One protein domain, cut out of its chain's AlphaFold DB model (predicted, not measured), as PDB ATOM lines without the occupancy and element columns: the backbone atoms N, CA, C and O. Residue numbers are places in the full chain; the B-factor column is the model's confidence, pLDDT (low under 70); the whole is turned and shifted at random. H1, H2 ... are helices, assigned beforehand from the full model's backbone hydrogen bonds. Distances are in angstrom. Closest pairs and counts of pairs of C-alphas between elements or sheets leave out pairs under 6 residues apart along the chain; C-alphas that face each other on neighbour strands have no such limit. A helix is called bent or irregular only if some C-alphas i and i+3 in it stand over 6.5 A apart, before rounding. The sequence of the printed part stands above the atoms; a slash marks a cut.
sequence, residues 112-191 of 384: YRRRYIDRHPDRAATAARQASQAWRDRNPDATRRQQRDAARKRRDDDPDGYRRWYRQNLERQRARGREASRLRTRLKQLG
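This is residues 112 to 191 of the 384 residues of an uncharacterized protein of uncultured Microbacterium sp (UniProt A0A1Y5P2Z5). Four helices follow one another end to end in an open zigzag, with corners at the tight links and no shared core. The short H1 and then H2 and H3 lead to H4, the longest, a long arm whose far part, residues 164 to 189, sticks out free. The printed part has 80 residues, all helix in class, with the order H1, H2, H3, H4 and no named strand. It is extended, with a radius of gyration of the C-alphas of 21.0 A, and spans 62 by 41 by 25 A.

Begin at H1, residues 112 to 119; it only just touches H2, residues 121 to 138, with 3 pairs of C-alphas within 8 A. They touch only at the corner by their link, H2 with residues 123 to 124 alone; the closest C-alphas, of Ile 117 and Ala 124, are 5.5 A apart. Their lines stand at a steep tilt of 61 degrees, opposite ways. Next, H3, residues 140 to 157, is close to H2 but not clearly touching, with the C-alphas of Arg 136 and Thr 143 closest at 5.9 A. These two are about perpendicular, at 79 degrees. H4, residues 159 to 189, is close to H3 but not clearly touching; the closest C-alphas, of Arg 155 and Tyr 162, are 5.6 A apart. Their tilt is steep, 51 degrees, opposite ways. H1 is apart from H3 and H4, and H2 from H4. Every O i to N i+4 pair is within hydrogen-bond range in H1, H2 and H3, and 25 of 27 in H4.

Find C-alpha 112 at (45.893, -17.061, 52.332); from there H1 runs 10.4 A to C-alpha 119. H2 covers 25.7 A and H3 25.3 A. Find C-alpha 159 at (1.968, -18.399, 45.348); H4 runs 44.6 A to C-alpha 189 at (5.031, 11.721, 12.584). H4 is neither bent nor irregular, but only just: C-alphas 168 and 171 are 6.2 A apart.

The outline is only just elongated; the two C-alphas farthest apart, of Tyr 112 and Gln 189, are 63.9 A apart. The printed part has no cut, and its three links are tight. The mean pLDDT of the printed part is 91.3, and no printed residue is under 70.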
ATOM      1  N   TYR A 112      45.317 -18.040  53.255       94.00
ATOM      2  CA  TYR A 112      45.893 -17.061  52.332       94.00
ATOM      3  C   TYR A 112      44.803 -16.338  51.534       94.00
ATOM      4  O   TYR A 112      44.852 -15.119  51.366       94.00
ATOM      5  N   ARG A 113      43.786 -17.079  51.075       92.56
ATOM      6  CA  ARG A 113      42.639 -16.500  50.372       92.56
ATOM      7  C   ARG A 113      41.828 -15.568  51.274       92.56
ATOM      8  O   ARG A 113      41.467 -14.497  50.801       92.56
ATOM      9  N   ARG A 114      41.565 -15.936  52.535       95.06
ATOM     10  CA  ARG A 114      40.875 -15.072  53.514       95.06
ATOM     11  C   ARG A 114      41.666 -13.792  53.761       95.06
ATOM     12  O   ARG A 114      41.177 -12.724  53.425       95.06
ATOM     13  N   ARG A 115      42.943 -13.906  54.144       96.56
ATOM     14  CA  ARG A 115      43.844 -12.756  54.349       96.56
ATOM     15  C   ARG A 115      43.916 -11.841  53.124       96.56
ATOM     16  O   ARG A 115      44.014 -10.626  53.265       96.56
ATOM     17  N   TYR A 116      43.889 -12.408  51.916       94.19
ATOM     18  CA  TYR A 116      43.850 -11.625  50.683       94.19
ATOM     19  C   TYR A 116      42.530 -10.860  50.514       94.19
ATOM     20  O   TYR A 116      42.561  -9.692  50.132       94.19
ATOM     21  N   ILE A 117      41.390 -11.502  50.786       94.56
ATOM     22  CA  ILE A 117      40.068 -10.862  50.735       94.56
ATOM     23  C   ILE A 117      39.987  -9.745  51.780       94.56
ATOM     24  O   ILE A 117      39.607  -8.636  51.424       94.56
ATOM     25  N   ASP A 118      40.434 -10.001  53.008       95.38
ATOM     26  CA  ASP A 118      40.379  -9.037  54.113       95.38
ATOM     27  C   ASP A 118      41.271  -7.817  53.844       95.38
ATOM     28  O   ASP A 118      40.883  -6.677  54.082       95.38
ATOM     29  N   ARG A 119      42.463  -8.036  53.273       97.12
ATOM     30  CA  ARG A 119      43.385  -6.951  52.899       97.12
ATOM     31  C   ARG A 119      42.919  -6.169  51.667       97.12
ATOM     32  O   ARG A 119      43.299  -5.011  51.493       97.12
ATOM     33  N   HIS A 120      42.163  -6.801  50.771       94.94
ATOM     34  CA  HIS A 120      41.758  -6.220  49.490       94.94
ATOM     35  C   HIS A 120      40.282  -6.501  49.162       94.94
ATOM     36  O   HIS A 120      39.997  -7.125  48.127       94.94
ATOM     37  N   PRO A 121      39.336  -6.007  49.982       93.38
ATOM     38  CA  PRO A 121      37.921  -6.348  49.855       93.38
ATOM     39  C   PRO A 121      37.356  -5.930  48.494       93.38
ATOM     40  O   PRO A 121      36.720  -6.732  47.809       93.38
ATOM     41  N   ASP A 122      37.695  -4.729  48.021       95.25
ATOM     42  CA  ASP A 122      37.214  -4.219  46.732       95.25
ATOM     43  C   ASP A 122      37.746  -5.022  45.542       95.25
ATOM     44  O   ASP A 122      37.011  -5.335  44.599       95.25
ATOM     45  N   ARG A 123      39.027  -5.416  45.574       93.19
ATOM     46  CA  ARG A 123      39.624  -6.239  44.507       93.19
ATOM     47  C   ARG A 123      39.048  -7.649  44.505       93.19
ATOM     48  O   ARG A 123      38.818  -8.215  43.440       93.19
ATOM     49  N   ALA A 124      38.803  -8.220  45.680       92.88
ATOM     50  CA  ALA A 124      38.155  -9.516  45.798       92.88
ATOM     51  C   ALA A 124      36.708  -9.474  45.288       92.88
ATOM     52  O   ALA A 124      36.314 -10.339  44.504       92.88
ATOM     53  N   ALA A 125      35.938  -8.450  45.663       92.06
ATOM     54  CA  ALA A 125      34.559  -8.276  45.219       92.06
ATOM     55  C   ALA A 125      34.470  -8.068  43.700       92.06
ATOM     56  O   ALA A 125      33.657  -8.704  43.027       92.06
ATOM     57  N   THR A 126      35.330  -7.221  43.134       93.19
ATOM     58  CA  THR A 126      35.396  -7.002  41.679       93.19
ATOM     59  C   THR A 126      35.796  -8.271  40.931       93.19
ATOM     60  O   THR A 126      35.105  -8.646  39.983       93.19
ATOM     61  N   ALA A 127      36.821  -8.994  41.390       92.06
ATOM     62  CA  ALA A 127      37.222 -10.268  40.798       92.06
ATOM     63  C   ALA A 127      36.105 -11.325  40.875       92.06
ATOM     64  O   ALA A 127      35.851 -12.026  39.896       92.06
ATOM     65  N   ALA A 128      35.391 -11.416  42.002       91.88
ATOM     66  CA  ALA A 128      34.265 -12.335  42.164       91.88
ATOM     67  C   ALA A 128      33.106 -11.998  41.215       91.88
ATOM     68  O   ALA A 128      32.554 -12.893  40.570       91.88
ATOM     69  N   ARG A 129      32.770 -10.708  41.065       91.81
ATOM     70  CA  ARG A 129      31.762 -10.240  40.099       91.81
ATOM     71  C   ARG A 129      32.166 -10.584  38.668       91.81
ATOM     72  O   ARG A 129      31.351 -11.135  37.933       91.81
ATOM     73  N   GLN A 130      33.416 -10.319  38.290       91.31
ATOM     74  CA  GLN A 130      33.942 -10.648  36.962       91.31
ATOM     75  C   GLN A 130      33.914 -12.156  36.695       91.31
ATOM     76  O   GLN A 130      33.472 -12.577  35.629       91.31
ATOM     77  N   ALA A 131      34.322 -12.978  37.665       91.62
ATOM     78  CA  ALA A 131      34.293 -14.433  37.540       91.62
ATOM     79  C   ALA A 131      32.860 -14.970  37.398       91.62
ATOM     80  O   ALA A 131      32.594 -15.792  36.522       91.62
ATOM     81  N   SER A 132      31.928 -14.469  38.216       91.19
ATOM     82  CA  SER A 132      30.506 -14.812  38.117       91.19
ATOM     83  C   SER A 132      29.938 -14.419  36.754       91.19
ATOM     84  O   SER A 132      29.244 -15.211  36.117       91.19
ATOM     85  N   GLN A 133      30.284 -13.228  36.266       90.50
ATOM     86  CA  GLN A 133      29.827 -12.755  34.970       90.50
ATOM     87  C   GLN A 133      30.390 -13.600  33.822       90.50
ATOM     88  O   GLN A 133      29.628 -14.049  32.971       90.50
ATOM     89  N   ALA A 134      31.689 -13.905  33.849       89.50
ATOM     90  CA  ALA A 134      32.327 -14.766  32.862       89.50
ATOM     91  C   ALA A 134      31.710 -16.174  32.837       89.50
ATOM     92  O   ALA A 134      31.563 -16.764  31.768       89.50
ATOM     93  N   TRP A 135      31.319 -16.716  33.995       92.12
ATOM     94  CA  TRP A 135      30.619 -17.999  34.053       92.12
ATOM     95  C   TRP A 135      29.243 -17.935  33.379       92.12
ATOM     96  O   TRP A 135      28.927 -18.824  32.587       92.12
ATOM     97  N   ARG A 136      28.462 -16.872  33.630       89.81
ATOM     98  CA  ARG A 136      27.153 -16.661  32.983       89.81
ATOM     99  C   ARG A 136      27.272 -16.530  31.469       89.81
ATOM    100  O   ARG A 136      26.427 -17.039  30.744       89.81
ATOM    101  N   ASP A 137      28.329 -15.873  31.001       88.38
ATOM    102  CA  ASP A 137      28.560 -15.656  29.572       88.38
ATOM    103  C   ASP A 137      28.946 -16.936  28.842       88.38
ATOM    104  O   ASP A 137      28.494 -17.158  27.722       88.38
ATOM    105  N   ARG A 138      29.759 -17.782  29.486       88.44
ATOM    106  CA  ARG A 138      30.140 -19.097  28.954       88.44
ATOM    107  C   ARG A 138      28.996 -20.104  29.018       88.44
ATOM    108  O   ARG A 138      28.954 -21.006  28.194       88.44
ATOM    109  N   ASN A 139      28.091 -19.960  29.987       92.19
ATOM    110  CA  ASN A 139      26.995 -20.898  30.230       92.19
ATOM    111  C   ASN A 139      25.631 -20.182  30.203       92.19
ATOM    112  O   ASN A 139      24.923 -20.153  31.222       92.19
ATOM    113  N   PRO A 140      25.233 -19.597  29.055       88.00
ATOM    114  CA  PRO A 140      23.975 -18.865  28.954       88.00
ATOM    115  C   PRO A 140      22.775 -19.789  29.197       88.00
ATOM    116  O   PRO A 140      21.825 -19.406  29.877       88.00
ATOM    117  N   ASP A 141      22.833 -21.035  28.725       91.31
ATOM    118  CA  ASP A 141      21.753 -22.010  28.896       91.31
ATOM    119  C   ASP A 141      21.590 -22.466  30.337       91.31
ATOM    120  O   ASP A 141      20.469 -22.491  30.845       91.31
ATOM    121  N   ALA A 142      22.698 -22.769  31.016       92.62
ATOM    122  CA  ALA A 142      22.676 -23.146  32.426       92.62
ATOM    123  C   ALA A 142      22.128 -21.997  33.284       92.62
ATOM    124  O   ALA A 142      21.264 -22.210  34.131       92.62
ATOM    125  N   THR A 143      22.548 -20.763  32.991       91.75
ATOM    126  CA  THR A 143      22.041 -19.561  33.665       91.75
ATOM    127  C   THR A 143      20.538 -19.380  33.433       91.75
ATOM    128  O   THR A 143      19.797 -19.113  34.377       91.75
ATOM    129  N   ARG A 144      20.053 -19.573  32.197       89.88
ATOM    130  CA  ARG A 144      18.617 -19.496  31.870       89.88
ATOM    131  C   ARG A 144      17.804 -20.598  32.544       89.88
ATOM    132  O   ARG A 144      16.688 -20.337  32.986       89.88
ATOM    133  N   ARG A 145      18.327 -21.826  32.616       93.88
ATOM    134  CA  ARG A 145      17.698 -22.934  33.359       93.88
ATOM    135  C   ARG A 145      17.592 -22.584  34.841       93.88
ATOM    136  O   ARG A 145      16.483 -22.503  35.346       93.88
ATOM    137  N   GLN A 146      18.700 -22.196  35.469       92.94
ATOM    138  CA  GLN A 146      18.728 -21.796  36.876       92.94
ATOM    139  C   GLN A 146      17.754 -20.647  37.185       92.94
ATOM    140  O   GLN A 146      17.075 -20.669  38.208       92.94
ATOM    141  N   GLN A 147      17.649 -19.646  36.303       91.81
ATOM    142  CA  GLN A 147      16.683 -18.555  36.463       91.81
ATOM    143  C   GLN A 147      15.230 -19.026  36.342       91.81
ATOM    144  O   GLN A 147      14.388 -18.571  37.115       91.81
ATOM    145  N   ARG A 148      14.932 -19.933  35.400       93.81
ATOM    146  CA  ARG A 148      13.602 -20.546  35.262       93.81
ATOM    147  C   ARG A 148      13.247 -21.375  36.490       93.81
ATOM    148  O   ARG A 148      12.155 -21.204  37.020       93.81
ATOM    149  N   ASP A 149      14.178 -22.179  36.986       95.12
ATOM    150  CA  ASP A 149      13.973 -23.013  38.169       95.12
ATOM    151  C   ASP A 149      13.776 -22.156  39.422       95.12
ATOM    152  O   ASP A 149      12.859 -22.399  40.198       95.12
ATOM    153  N   ALA A 150      14.562 -21.090  39.591       91.75
ATOM    154  CA  ALA A 150      14.393 -20.145  40.693       91.75
ATOM    155  C   ALA A 150      13.086 -19.339  40.595       91.75
ATOM    156  O   ALA A 150      12.518 -18.943  41.612       91.75
ATOM    157  N   ALA A 151      12.606 -19.042  39.385       89.94
ATOM    158  CA  ALA A 151      11.301 -18.416  39.186       89.94
ATOM    159  C   ALA A 151      10.156 -19.390  39.491       89.94
ATOM    160  O   ALA A 151       9.190 -18.995  40.138       89.94
ATOM    161  N   ARG A 152      10.290 -20.654  39.073       91.94
ATOM    162  CA  ARG A 152       9.346 -21.725  39.389       91.94
ATOM    163  C   ARG A 152       9.271 -21.958  40.896       91.94
ATOM    164  O   ARG A 152       8.184 -21.849  41.440       91.94
ATOM    165  N   LYS A 153      10.410 -22.156  41.565       93.00
ATOM    166  CA  LYS A 153      10.468 -22.322  43.025       93.00
ATOM    167  C   LYS A 153       9.794 -21.172  43.757       93.00
ATOM    168  O   LYS A 153       8.892 -21.417  44.525       93.00
ATOM    169  N   ARG A 154      10.101 -19.913  43.423       88.00
ATOM    170  CA  ARG A 154       9.421 -18.758  44.047       88.00
ATOM    171  C   ARG A 154       7.900 -18.766  43.883       88.00
ATOM    172  O   ARG A 154       7.205 -18.299  44.772       88.00
ATOM    173  N   ARG A 155       7.395 -19.235  42.741       90.62
ATOM    174  CA  ARG A 155       5.953 -19.353  42.500       90.62
ATOM    175  C   ARG A 155       5.337 -20.492  43.313       90.62
ATOM    176  O   ARG A 155       4.199 -20.355  43.742       90.62
ATOM    177  N   ASP A 156       6.070 -21.588  43.465       93.25
ATOM    178  CA  ASP A 156       5.613 -22.781  44.171       93.25
ATOM    179  C   ASP A 156       5.731 -22.588  45.710       93.25
ATOM    180  O   ASP A 156       4.839 -23.011  46.436       93.25
ATOM    181  N   ASP A 157       6.759 -21.873  46.192       94.44
ATOM    182  CA  ASP A 157       7.036 -21.577  47.611       94.44
ATOM    183  C   ASP A 157       6.123 -20.467  48.185       94.44
ATOM    184  O   ASP A 157       5.687 -20.560  49.329       94.44
ATOM    185  N   ASP A 158       5.835 -19.407  47.412       93.38
ATOM    186  CA  ASP A 158       4.936 -18.305  47.809       93.38
ATOM    187  C   ASP A 158       4.002 -17.901  46.646       93.38
ATOM    188  O   ASP A 158       4.249 -16.920  45.920       93.38
ATOM    189  N   PRO A 159       2.902 -18.650  46.442       92.12
ATOM    190  CA  PRO A 159       1.968 -18.399  45.348       92.12
ATOM    191  C   PRO A 159       1.281 -17.033  45.450       92.12
ATOM    192  O   PRO A 159       1.065 -16.363  44.432       92.12
ATOM    193  N   ASP A 160       0.949 -16.587  46.661       92.12
ATOM    194  CA  ASP A 160       0.205 -15.348  46.881       92.12
ATOM    195  C   ASP A 160       1.094 -14.111  46.760       92.12
ATOM    196  O   ASP A 160       0.690 -13.112  46.151       92.12
ATOM    197  N   GLY A 161       2.336 -14.175  47.243       91.06
ATOM    198  CA  GLY A 161       3.343 -13.153  46.978       91.06
ATOM    199  C   GLY A 161       3.662 -13.038  45.493       91.06
ATOM    200  O   GLY A 161       3.712 -11.920  44.968       91.06
ATOM    201  N   TYR A 162       3.763 -14.162  44.776       89.75
ATOM    202  CA  TYR A 162       3.921 -14.146  43.323       89.75
ATOM    203  C   TYR A 162       2.728 -13.485  42.619       89.75
ATOM    204  O   TYR A 162       2.933 -12.642  41.743       89.75
ATOM    205  N   ARG A 163       1.484 -13.790  43.018       89.12
ATOM    206  CA  ARG A 163       0.270 -13.153  42.468       89.12
ATOM    207  C   ARG A 163       0.258 -11.640  42.705       89.12
ATOM    208  O   ARG A 163      -0.030 -10.888  41.769       89.12
ATOM    209  N   ARG A 164       0.600 -11.176  43.915       90.25
ATOM    210  CA  ARG A 164       0.711  -9.737  44.240       90.25
ATOM    211  C   ARG A 164       1.792  -9.056  43.400       90.25
ATOM    212  O   ARG A 164       1.522  -8.041  42.755       90.25
ATOM    213  N   TRP A 165       2.984  -9.652  43.343       87.62
ATOM    214  CA  TRP A 165       4.095  -9.160  42.527       87.62
ATOM    215  C   TRP A 165       3.725  -9.099  41.041       87.62
ATOM    216  O   TRP A 165       4.014  -8.103  40.374       87.62
ATOM    217  N   TYR A 166       3.050 -10.130  40.525       87.31
ATOM    218  CA  TYR A 166       2.608 -10.203  39.135       87.31
ATOM    219  C   TYR A 166       1.609  -9.090  38.812       87.31
ATOM    220  O   TYR A 166       1.826  -8.361  37.848       87.31
ATOM    221  N   ARG A 167       0.580  -8.876  39.647       87.00
ATOM    222  CA  ARG A 167      -0.380  -7.767  39.467       87.00
ATOM    223  C   ARG A 167       0.316  -6.405  39.469       87.00
ATOM    224  O   ARG A 167       0.065  -5.596  38.579       87.00
ATOM    225  N   GLN A 168       1.233  -6.172  40.410       86.75
ATOM    226  CA  GLN A 168       1.964  -4.904  40.511       86.75
ATOM    227  C   GLN A 168       2.893  -4.659  39.306       86.75
ATOM    228  O   GLN A 168       3.037  -3.529  38.839       86.75
ATOM    229  N   ASN A 169       3.517  -5.710  38.765       89.81
ATOM    230  CA  ASN A 169       4.407  -5.589  37.608       89.81
ATOM    231  C   ASN A 169       3.664  -5.564  36.271       89.81
ATOM    232  O   ASN A 169       4.182  -4.978  35.318       89.81
ATOM    233  N   LEU A 170       2.470  -6.151  36.189       89.75
ATOM    234  CA  LEU A 170       1.672  -6.197  34.966       89.75
ATOM    235  C   LEU A 170       1.325  -4.789  34.476       89.75
ATOM    236  O   LEU A 170       1.536  -4.482  33.302       89.75
ATOM    237  N   GLU A 171       0.878  -3.903  35.369       86.50
ATOM    238  CA  GLU A 171       0.555  -2.528  34.973       86.50
ATOM    239  C   GLU A 171       1.806  -1.750  34.555       86.50
ATOM    240  O   GLU A 171       1.792  -1.004  33.577       86.50
ATOM    241  N   ARG A 172       2.941  -2.011  35.209       86.38
ATOM    242  CA  ARG A 172       4.235  -1.436  34.823       86.38
ATOM    243  C   ARG A 172       4.685  -1.903  33.436       86.38
ATOM    244  O   ARG A 172       5.228  -1.111  32.667       86.38
ATOM    245  N   GLN A 173       4.465  -3.175  33.096       87.06
ATOM    246  CA  GLN A 173       4.741  -3.706  31.757       87.06
ATOM    247  C   GLN A 173       3.809  -3.091  30.706       87.06
ATOM    248  O   GLN A 173       4.283  -2.673  29.648       87.06
ATOM    249  N   ARG A 174       2.513  -2.961  31.013       91.38
ATOM    250  CA  ARG A 174       1.532  -2.298  30.138       91.38
ATOM    251  C   ARG A 174       1.883  -0.831  29.896       91.38
ATOM    252  O   ARG A 174       1.864  -0.389  28.749       91.38
ATOM    253  N   ALA A 175       2.275  -0.098  30.937       89.75
ATOM    254  CA  ALA A 175       2.717   1.291  30.832       89.75
ATOM    255  C   ALA A 175       3.915   1.445  29.880       89.75
ATOM    256  O   ALA A 175       3.856   2.258  28.959       89.75
ATOM    257  N   ARG A 176       4.942   0.591  30.012       89.06
ATOM    258  CA  ARG A 176       6.086   0.562  29.081       89.06
ATOM    259  C   ARG A 176       5.662   0.284  27.638       89.06
ATOM    260  O   ARG A 176       6.196   0.893  26.715       89.06
ATOM    261  N   GLY A 177       4.695  -0.613  27.436       91.69
ATOM    262  CA  GLY A 177       4.119  -0.883  26.116       91.69
ATOM    263  C   GLY A 177       3.445   0.352  25.508       91.69
ATOM    264  O   GLY A 177       3.703   0.689  24.350       91.69
ATOM    265  N   ARG A 178       2.647   1.080  26.303       94.88
ATOM    266  CA  ARG A 178       2.001   2.337  25.882       94.88
ATOM    267  C   ARG A 178       3.030   3.411  25.525       94.88
ATOM    268  O   ARG A 178       2.896   4.058  24.489       94.88
ATOM    269  N   GLU A 179       4.071   3.580  26.336       93.06
ATOM    270  CA  GLU A 179       5.169   4.521  26.067       93.06
ATOM    271  C   GLU A 179       5.925   4.179  24.780       93.06
ATOM    272  O   GLU A 179       6.140   5.055  23.941       93.06
ATOM    273  N   ALA A 180       6.267   2.903  24.578       87.44
ATOM    274  CA  ALA A 180       6.932   2.445  23.362       87.44
ATOM    275  C   ALA A 180       6.066   2.690  22.115       87.44
ATOM    276  O   ALA A 180       6.584   3.112  21.079       87.44
ATOM    277  N   SER A 181       4.749   2.481  22.216       89.38
ATOM    278  CA  SER A 181       3.810   2.785  21.133       89.38
ATOM    279  C   SER A 181       3.757   4.284  20.831       89.38
ATOM    280  O   SER A 181       3.896   4.675  19.675       89.38
ATOM    281  N   ARG A 182       3.634   5.136  21.859       92.94
ATOM    282  CA  ARG A 182       3.648   6.603  21.703       92.94
ATOM    283  C   ARG A 182       4.940   7.088  21.047       92.94
ATOM    284  O   ARG A 182       4.892   7.948  20.171       92.94
ATOM    285  N   LEU A 183       6.084   6.520  21.433       88.69
ATOM    286  CA  LEU A 183       7.376   6.834  20.828       88.69
ATOM    287  C   LEU A 183       7.410   6.463  19.339       88.69
ATOM    288  O   LEU A 183       7.843   7.278  18.530       88.69
ATOM    289  N   ARG A 184       6.921   5.275  18.961       87.19
ATOM    290  CA  ARG A 184       6.839   4.865  17.547       87.19
ATOM    291  C   ARG A 184       5.959   5.812  16.732       87.19
ATOM    292  O   ARG A 184       6.363   6.205  15.644       87.19
ATOM    293  N   THR A 185       4.804   6.211  17.265       90.56
ATOM    294  CA  THR A 185       3.911   7.171  16.598       90.56
ATOM    295  C   THR A 185       4.584   8.530  16.412       90.56
ATOM    296  O   THR A 185       4.541   9.067  15.310       90.56
ATOM    297  N   ARG A 186       5.266   9.055  17.441       91.00
ATOM    298  CA  ARG A 186       6.019  10.321  17.349       91.00
ATOM    299  C   ARG A 186       7.139  10.257  16.311       91.00
ATOM    300  O   ARG A 186       7.274  11.175  15.516       91.00
ATOM    301  N   LEU A 187       7.915   9.170  16.285       89.38
ATOM    302  CA  LEU A 187       8.970   8.984  15.282       89.38
ATOM    303  C   LEU A 187       8.388   8.950  13.864       89.38
ATOM    304  O   LEU A 187       8.889   9.648  12.990       89.38
ATOM    305  N   LYS A 188       7.275   8.230  13.670       88.75
ATOM    306  CA  LYS A 188       6.564   8.178  12.387       88.75
ATOM    307  C   LYS A 188       6.052   9.556  11.949       88.75
ATOM    308  O   LYS A 188       6.195   9.896  10.782       88.75
ATOM    309  N   GLN A 189       5.487  10.349  12.865       92.50
ATOM    310  CA  GLN A 189       5.031  11.721  12.584       92.50
ATOM    311  C   GLN A 189       6.178  12.649  12.164       92.50
ATOM    312  O   GLN A 189       5.979  13.519  11.327       92.50
ATOM    313  N   LEU A 190       7.380  12.436  12.702       94.25
ATOM    314  CA  LEU A 190       8.588  13.182  12.339       94.25
ATOM    315  C   LEU A 190       9.276  12.650  11.066       94.25
ATOM    316  O   LEU A 190      10.375  13.093  10.746       94.25
ATOM    317  N   GLY A 191       8.688  11.670  10.366       90.81
ATOM    318  CA  GLY A 191       9.301  11.027   9.197       90.81
ATOM    319  C   GLY A 191      10.543  10.186   9.523       90.81
ATOM    320  O   GLY A 191      11.254   9.752   8.621       90.81
TER     321      GLY A 191